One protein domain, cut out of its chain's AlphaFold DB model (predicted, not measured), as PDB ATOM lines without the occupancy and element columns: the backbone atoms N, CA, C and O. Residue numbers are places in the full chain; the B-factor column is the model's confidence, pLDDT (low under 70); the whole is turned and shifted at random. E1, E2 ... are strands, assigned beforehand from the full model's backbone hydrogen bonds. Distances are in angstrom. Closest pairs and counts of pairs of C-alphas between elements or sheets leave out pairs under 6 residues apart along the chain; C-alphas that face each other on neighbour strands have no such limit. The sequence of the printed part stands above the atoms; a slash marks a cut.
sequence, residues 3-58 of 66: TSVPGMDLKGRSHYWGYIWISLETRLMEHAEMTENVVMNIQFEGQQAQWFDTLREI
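AT A GLANCE: This is residues 3 to 58 of the 66 residues of an uncharacterized protein of Prolixibacteraceae bacterium (UniProt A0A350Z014). This is a single narrow sheet, bowed and twisted: the long strands E2 and E3 make a bent hairpin along most of its length, E4 runs beside part of E3, and the tiny E1 sits beside the first residues of E2. Beyond Ile 58, the last residue of E4, the tip of the E2 and E3 hairpin runs on alone to the loop of residues 23 to 28. The 56 printed residues hold four named strands and no named helix, an all-strand antiparallel sheet in the order E1, E2, E3, E4. It is extended, with a radius of gyration of the C-alphas of 16.4 A, and spans 53 by 21 by 12 A.

IN THESE COORDINATES: Find C-alpha 3 at (4.564, -42.339, 36.486), where E1, residues 3 to 5, begins; it is 6.4 A long. Next comes E2, residues 8 to 22, from C-alpha 8 at (9.619, -39.546, 42.623) over 37.0 A. E3, residues 29 to 44, returns over 37.0 A. E4, residues 50 to 58, covers 24.7 A and ends at C-alpha 58 at (15.419, -44.953, 17.479).

HOW THE PARTS SIT: The strands form a meander, each the antiparallel neighbour of the one before. Look first at the hairpin of E1 and E2, at 138 degrees, where N 8 and O 5 are 2.9 A apart. In the hairpin of E2 and E3, at 167 degrees, N 15 and O 37 are 2.9 A apart. E2 bends by 76 degrees at residue 19 and E3 by 71 degrees at residue 33; C-alphas 19 and 33 face each other at 5.7 A. In the hairpin of E3 and E4, at 171 degrees, N 36 and O 56 are 2.8 A apart. E1 is apart from E3 and E4.

THE WHOLE: The two C-alphas farthest apart, those of Glu 25 and Gly 46, are 53.2 A apart. The printed part has no cut, and no link is long. Mean pLDDT of the printed part is 93.4; residue 4 is under 70.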
ATOM      1  N   THR A   3       4.212 -41.216  35.611       73.69
ATOM      2  CA  THR A   3       4.564 -42.339  36.486       73.69
ATOM      3  C   THR A   3       4.808 -41.802  37.888       73.69
ATOM      4  O   THR A   3       5.540 -40.832  38.053       73.69
ATOM      5  N   SER A   4       4.191 -42.449  38.876       65.62
ATOM      6  CA  SER A   4       4.378 -42.174  40.300       65.62
ATOM      7  C   SER A   4       5.127 -43.355  40.903       65.62
ATOM      8  O   SER A   4       4.554 -44.431  41.083       65.62
ATOM      9  N   VAL A   5       6.410 -43.168  41.191       80.38
ATOM     10  CA  VAL A   5       7.195 -44.101  42.009       80.38
ATOM     11  C   VAL A   5       7.314 -43.460  43.394       80.38
ATOM     12  O   VAL A   5       7.489 -42.246  43.453       80.38
ATOM     13  N   PRO A   6       7.205 -44.197  44.514       84.94
ATOM     14  CA  PRO A   6       7.383 -43.596  45.837       84.94
ATOM     15  C   PRO A   6       8.679 -42.773  45.903       84.94
ATOM     16  O   PRO A   6       9.744 -43.276  45.543       84.94
ATOM     17  N   GLY A   7       8.579 -41.508  46.311       84.06
ATOM     18  CA  GLY A   7       9.708 -40.579  46.351       84.06
ATOM     19  C   GLY A   7      10.066 -39.870  45.039       84.06
ATOM     20  O   GLY A   7      11.017 -39.085  45.032       84.06
ATOM     21  N   MET A   8       9.346 -40.128  43.939       87.94
ATOM     22  CA  MET A   8       9.619 -39.546  42.623       87.94
ATOM     23  C   MET A   8       8.340 -39.298  41.810       87.94
ATOM     24  O   MET A   8       7.658 -40.235  41.383       87.94
ATOM     25  N   ASP A   9       8.110 -38.029  41.482       87.69
ATOM     26  CA  ASP A   9       7.090 -37.603  40.528       87.69
ATOM     27  C   ASP A   9       7.728 -37.325  39.166       87.69
ATOM     28  O   ASP A   9       8.710 -36.581  39.051       87.69
ATOM     29  N   LEU A  10       7.163 -37.921  38.112       90.19
ATOM     30  CA  LEU A  10       7.627 -37.736  36.739       90.19
ATOM     31  C   LEU A  10       6.472 -37.369  35.811       90.19
ATOM     32  O   LEU A  10       5.501 -38.118  35.657       90.19
ATOM     33  N   LYS A  11       6.638 -36.246  35.107       91.12
ATOM     34  CA  LYS A  11       5.742 -35.817  34.033       91.12
ATOM     35  C   LYS A  11       6.535 -35.470  32.787       91.12
ATOM     36  O   LYS A  11       7.412 -34.615  32.822       91.12
ATOM     37  N   GLY A  12       6.200 -36.095  31.665       92.38
ATOM     38  CA  GLY A  12       6.901 -35.847  30.409       92.38
ATOM     39  C   GLY A  12       6.005 -35.846  29.182       92.38
ATOM     40  O   GLY A  12       4.979 -36.535  29.132       92.38
ATOM     41  N   ARG A  13       6.436 -35.099  28.166       93.62
ATOM     42  CA  ARG A  13       5.870 -35.098  26.818       93.62
ATOM     43  C   ARG A  13       6.913 -35.618  25.840       93.62
ATOM     44  O   ARG A  13       8.042 -35.137  25.831       93.62
ATOM     45  N   SER A  14       6.473 -36.533  24.989       95.31
ATOM     46  CA  SER A  14       7.259 -37.057  23.881       95.31
ATOM     47  C   SER A  14       6.660 -36.596  22.561       95.31
ATOM     48  O   SER A  14       5.449 -36.714  22.362       95.31
ATOM     49  N   HIS A  15       7.500 -36.102  21.660       96.44
ATOM     50  CA  HIS A  15       7.151 -35.850  20.266       96.44
ATOM     51  C   HIS A  15       7.998 -36.746  19.376       96.44
ATOM     52  O   HIS A  15       9.219 -36.644  19.406       96.44
ATOM     53  N   TYR A  16       7.340 -37.590  18.588       95.75
ATOM     54  CA  TYR A  16       7.987 -38.513  17.663       95.75
ATOM     55  C   TYR A  16       7.786 -38.050  16.225       95.75
ATOM     56  O   TYR A  16       6.691 -37.615  15.862       95.75
ATOM     57  N   TRP A  17       8.812 -38.199  15.399       97.94
ATOM     58  CA  TRP A  17       8.712 -38.060  13.948       97.94
ATOM     59  C   TRP A  17       9.674 -39.027  13.259       97.94
ATOM     60  O   TRP A  17      10.655 -39.474  13.851       97.94
ATOM     61  N   GLY A  18       9.368 -39.372  12.012       97.31
ATOM     62  CA  GLY A  18      10.123 -40.355  11.242       97.31
ATOM     63  C   GLY A  18       9.202 -41.262  10.443       97.31
ATOM     64  O   GLY A  18       8.070 -40.887  10.124       97.31
ATOM     65  N   TYR A  19       9.693 -42.454  10.126       97.88
ATOM     66  CA  TYR A  19       8.978 -43.431   9.320       97.88
ATOM     67  C   TYR A  19       9.053 -44.829   9.925       97.88
ATOM     68  O   TYR A  19      10.035 -45.231  10.545       97.88
ATOM     69  N   ILE A  20       7.972 -45.571   9.714       97.50
ATOM     70  CA  ILE A  20       7.835 -46.967  10.104       97.50
ATOM     71  C   ILE A  20       7.332 -47.711   8.873       97.50
ATOM     72  O   ILE A  20       6.305 -47.341   8.299       97.50
ATOM     73  N   TRP A  21       8.032 -48.771   8.485       97.69
ATOM     74  CA  TRP A  21       7.574 -49.686   7.450       97.69
ATOM     75  C   TRP A  21       6.934 -50.908   8.098       97.69
ATOM     76  O   TRP A  21       7.544 -51.593   8.920       97.69
ATOM     77  N   ILE A  22       5.681 -51.162   7.726       96.94
ATOM     78  CA  ILE A  22       4.885 -52.291   8.208       96.94
ATOM     79  C   ILE A  22       4.599 -53.196   7.016       96.94
ATOM     80  O   ILE A  22       4.088 -52.734   5.992       96.94
ATOM     81  N   SER A  23       4.901 -54.484   7.146       95.62
ATOM     82  CA  SER A  23       4.517 -55.465   6.134       95.62
ATOM     83  C   SER A  23       3.003 -55.654   6.140       95.62
ATOM     84  O   SER A  23       2.392 -55.886   7.183       95.62
ATOM     85  N   LEU A  24       2.382 -55.589   4.964       96.94
ATOM     86  CA  LEU A  24       0.942 -55.824   4.824       96.94
ATOM     87  C   LEU A  24       0.569 -57.304   4.986       96.94
ATOM     88  O   LEU A  24      -0.570 -57.615   5.332       96.94
ATOM     89  N   GLU A  25       1.523 -58.206   4.758       96.81
ATOM     90  CA  GLU A  25       1.333 -59.649   4.884       96.81
ATOM     91  C   GLU A  25       1.450 -60.095   6.344       96.81
ATOM     92  O   GLU A  25       0.519 -60.684   6.894       96.81
ATOM     93  N   THR A  26       2.570 -59.771   6.997       95.31
ATOM     94  CA  THR A  26       2.851 -60.218   8.372       95.31
ATOM     95  C   THR A  26       2.239 -59.297   9.421       95.31
ATOM     96  O   THR A  26       2.060 -59.707  10.565       95.31
ATOM     97  N   ARG A  27       1.903 -58.053   9.043       96.25
ATOM     98  CA  ARG A  27       1.450 -56.978   9.944       96.25
ATOM     99  C   ARG A  27       2.466 -56.633  11.032       96.25
ATOM    100  O   ARG A  27       2.099 -56.073  12.063       96.25
ATOM    101  N   LEU A  28       3.735 -56.966  10.808       94.69
ATOM    102  CA  LEU A  28       4.841 -56.647  11.701       94.69
ATOM    103  C   LEU A  28       5.627 -55.447  11.170       94.69
ATOM    104  O   LEU A  28       5.612 -55.146   9.974       94.69
ATOM    105  N   MET A  29       6.314 -54.761  12.083       95.38
ATOM    106  CA  MET A  29       7.299 -53.744  11.728       95.38
ATOM    107  C   MET A  29       8.496 -54.427  11.064       95.38
ATOM    108  O   MET A  29       9.090 -55.336  11.639       95.38
ATOM    109  N   GLU A  30       8.839 -53.978   9.865       96.31
ATOM    110  CA  GLU A  30      10.008 -54.463   9.130       96.31
ATOM    111  C   GLU A  30      11.227 -53.593   9.448       96.31
ATOM    112  O   GLU A  30      12.329 -54.099   9.643       96.31
ATOM    113  N   HIS A  31      11.015 -52.280   9.566       96.62
ATOM    114  CA  HIS A  31      12.039 -51.331   9.980       96.62
ATOM    115  C   HIS A  31      11.413 -50.001  10.426       96.62
ATOM    116  O   HIS A  31      10.309 -49.644  10.000       96.62
ATOM    117  N   ALA A  32      12.126 -49.259  11.270       97.38
ATOM    118  CA  ALA A  32      11.793 -47.885  11.620       97.38
ATOM    119  C   ALA A  32      13.050 -47.039  11.846       97.38
ATOM    120  O   ALA A  32      13.984 -47.481  12.517       97.38
ATOM    121  N   GLU A  33      13.000 -45.793  11.382       98.19
ATOM    122  CA  GLU A  33      13.886 -44.717  11.821       98.19
ATOM    123  C   GLU A  33      13.026 -43.593  12.378       98.19
ATOM    124  O   GLU A  33      12.166 -43.021  11.696       98.19
ATOM    125  N   MET A  34      13.240 -43.297  13.654       97.94
ATOM    126  CA  MET A  34      12.476 -42.293  14.369       97.94
ATOM    127  C   MET A  34      13.397 -41.420  15.202       97.94
ATOM    128  O   MET A  34      14.372 -41.881  15.794       97.94
ATOM    129  N   THR A  35      13.028 -40.157  15.305       98.00
ATOM    130  CA  THR A  35      13.581 -39.238  16.286       98.00
ATOM    131  C   THR A  35      12.491 -38.896  17.284       98.00
ATOM    132  O   THR A  35      11.314 -38.757  16.937       98.00
ATOM    133  N   GLU A  36      12.882 -38.761  18.541       97.44
ATOM    134  CA  GLU A  36      11.995 -38.352  19.613       97.44
ATOM    135  C   GLU A  36      12.604 -37.192  20.388       97.44
ATOM    136  O   GLU A  36      13.739 -37.267  20.858       97.44
ATOM    137  N   ASN A  37      11.819 -36.136  20.576       97.12
ATOM    138  CA  ASN A  37      12.117 -35.098  21.546       97.12
ATOM    139  C   ASN A  37      11.320 -35.346  22.830       97.12
ATOM    140  O   ASN A  37      10.091 -35.463  22.792       97.12
ATOM    141  N   VAL A  38      12.028 -35.435  23.955       95.31
ATOM    142  CA  VAL A  38      11.462 -35.760  25.262       95.31
ATOM    143  C   VAL A  38      11.737 -34.628  26.225       95.31
ATOM    144  O   VAL A  38      12.867 -34.440  26.664       95.31
ATOM    145  N   VAL A  39      10.676 -33.923  26.597       95.94
ATOM    146  CA  VAL A  39      10.728 -32.915  27.653       95.94
ATOM    147  C   VAL A  39      10.117 -33.519  28.907       95.94
ATOM    148  O   VAL A  39       8.948 -33.915  28.900       95.94
ATOM    149  N   MET A  40      10.899 -33.600  29.980       94.81
ATOM    150  CA  MET A  40      10.499 -34.209  31.248       94.81
ATOM    151  C   MET A  40      10.714 -33.249  32.407       94.81
ATOM    152  O   MET A  40      11.729 -32.566  32.472       94.81
ATOM    153  N   ASN A  41       9.773 -33.248  33.341       94.50
ATOM    154  CA  ASN A  41       9.913 -32.673  34.663       94.50
ATOM    155  C   ASN A  41      10.014 -33.819  35.671       94.50
ATOM    156  O   ASN A  41       9.116 -34.665  35.729       94.50
ATOM    157  N   ILE A  42      11.120 -33.862  36.409       92.94
ATOM    158  CA  ILE A  42      11.385 -34.884  37.424       92.94
ATOM    159  C   ILE A  42      11.517 -34.185  38.768       92.94
ATOM    160  O   ILE A  42      12.294 -33.236  38.898       92.94
ATOM    161  N   GLN A  43      10.779 -34.661  39.764       92.69
ATOM    162  CA  GLN A  43      10.856 -34.187  41.136       92.69
ATOM    163  C   GLN A  43      11.122 -35.363  42.071       92.69
ATOM    164  O   GLN A  43      10.349 -36.316  42.110       92.69
ATOM    165  N   PHE A  44      12.205 -35.273  42.841       90.25
ATOM    166  CA  PHE A  44      12.499 -36.198  43.934       90.25
ATOM    167  C   PHE A  44      12.091 -35.582  45.274       90.25
ATOM    168  O   PHE A  44      12.103 -34.357  45.436       90.25
ATOM    169  N   GLU A  45      11.764 -36.420  46.256       91.06
ATOM    170  CA  GLU A  45      11.483 -35.962  47.618       91.06
ATOM    171  C   GLU A  45      12.632 -35.115  48.189       91.06
ATOM    172  O   GLU A  45      13.809 -35.468  48.112       91.06
ATOM    173  N   GLY A  46      12.284 -33.959  48.759       90.81
ATOM    174  CA  GLY A  46      13.258 -33.017  49.315       90.81
ATOM    175  C   GLY A  46      14.046 -32.207  48.278       90.81
ATOM    176  O   GLY A  46      14.917 -31.430  48.670       90.81
ATOM    177  N   GLN A  47      13.750 -32.339  46.979       91.56
ATOM    178  CA  GLN A  47      14.404 -31.591  45.902       91.56
ATOM    179  C   GLN A  47      13.400 -30.779  45.076       91.56
ATOM    180  O   GLN A  47      12.220 -31.115  44.968       91.56
ATOM    181  N   GLN A  48      13.873 -29.680  44.481       92.12
ATOM    182  CA  GLN A  48      13.085 -28.946  43.493       92.12
ATOM    183  C   GLN A  48      13.013 -29.729  42.183       92.12
ATOM    184  O   GLN A  48      13.973 -30.393  41.793       92.12
ATOM    185  N   ALA A  49      11.879 -29.607  41.494       92.88
ATOM    186  CA  ALA A  49      11.684 -30.231  40.199       92.88
ATOM    187  C   ALA A  49      12.676 -29.693  39.156       92.88
ATOM    188  O   ALA A  49      12.939 -28.489  39.094       92.88
ATOM    189  N   GLN A  50      13.188 -30.579  38.305       95.38
ATOM    190  CA  GLN A  50      14.135 -30.246  37.245       95.38
ATOM    191  C   GLN A  50      13.573 -30.608  35.875       95.38
ATOM    192  O   GLN A  50      12.921 -31.641  35.709       95.38
ATOM    193  N   TRP A  51      13.832 -29.738  34.897       94.62
ATOM    194  CA  TRP A  51      13.469 -29.965  33.504       94.62
ATOM    195  C   TRP A  51      14.639 -30.565  32.734       94.62
ATOM    196  O   TRP A  51      15.756 -30.055  32.789       94.62
ATOM    197  N   PHE A  52      14.347 -31.616  31.979       94.62
ATOM    198  CA  PHE A  52      15.267 -32.287  31.075       94.62
ATOM    199  C   PHE A  52      14.691 -32.241  29.666       94.62
ATOM    200  O   PHE A  52      13.497 -32.483  29.482       94.62
ATOM    201  N   ASP A  53      15.545 -31.943  28.693       95.94
ATOM    202  CA  ASP A  53      15.229 -32.017  27.270       95.94
ATOM    203  C   ASP A  53      16.217 -32.979  26.609       95.94
ATOM    204  O   ASP A  53      17.427 -32.737  26.591       95.94
ATOM    205  N   THR A  54      15.696 -34.103  26.130       95.81
ATOM    206  CA  THR A  54      16.487 -35.191  25.562       95.81
ATOM    207  C   THR A  54      16.021 -35.470  24.142       95.81
ATOM    208  O   THR A  54      14.850 -35.777  23.910       95.81
ATOM    209  N   LEU A  55      16.957 -35.439  23.193       96.69
ATOM    210  CA  LEU A  55      16.751 -35.966  21.849       96.69
ATOM    211  C   LEU A  55      17.181 -37.438  21.817       96.69
ATOM    212  O   LEU A  55      18.289 -37.769  22.240       96.69
ATOM    213  N   ARG A  56      16.309 -38.323  21.333       96.00
ATOM    214  CA  ARG A  56      16.590 -39.752  21.151       96.00
ATOM    215  C   ARG A  56      16.463 -40.121  19.681       96.00
ATOM    216  O   ARG A  56      15.538 -39.670  19.010       96.00
ATOM    217  N   GLU A  57      17.356 -40.981  19.215       97.62
ATOM    218  CA  GLU A  57      17.258 -41.635  17.910       97.62
ATOM    219  C   GLU A  57      16.914 -43.105  18.129       97.62
ATOM    220  O   GLU A  57      17.484 -43.773  18.996       97.62
ATOM    221  N   ILE A  58      15.941 -43.597  17.374       96.94
ATOM    222  CA  ILE A  58      15.419 -44.953  17.479       96.94
ATOM    223  C   ILE A  58      15.555 -45.592  16.105       96.94
ATOM    224  O   ILE A  58      15.017 -45.086  15.120       96.94
TER     225      ILE A  58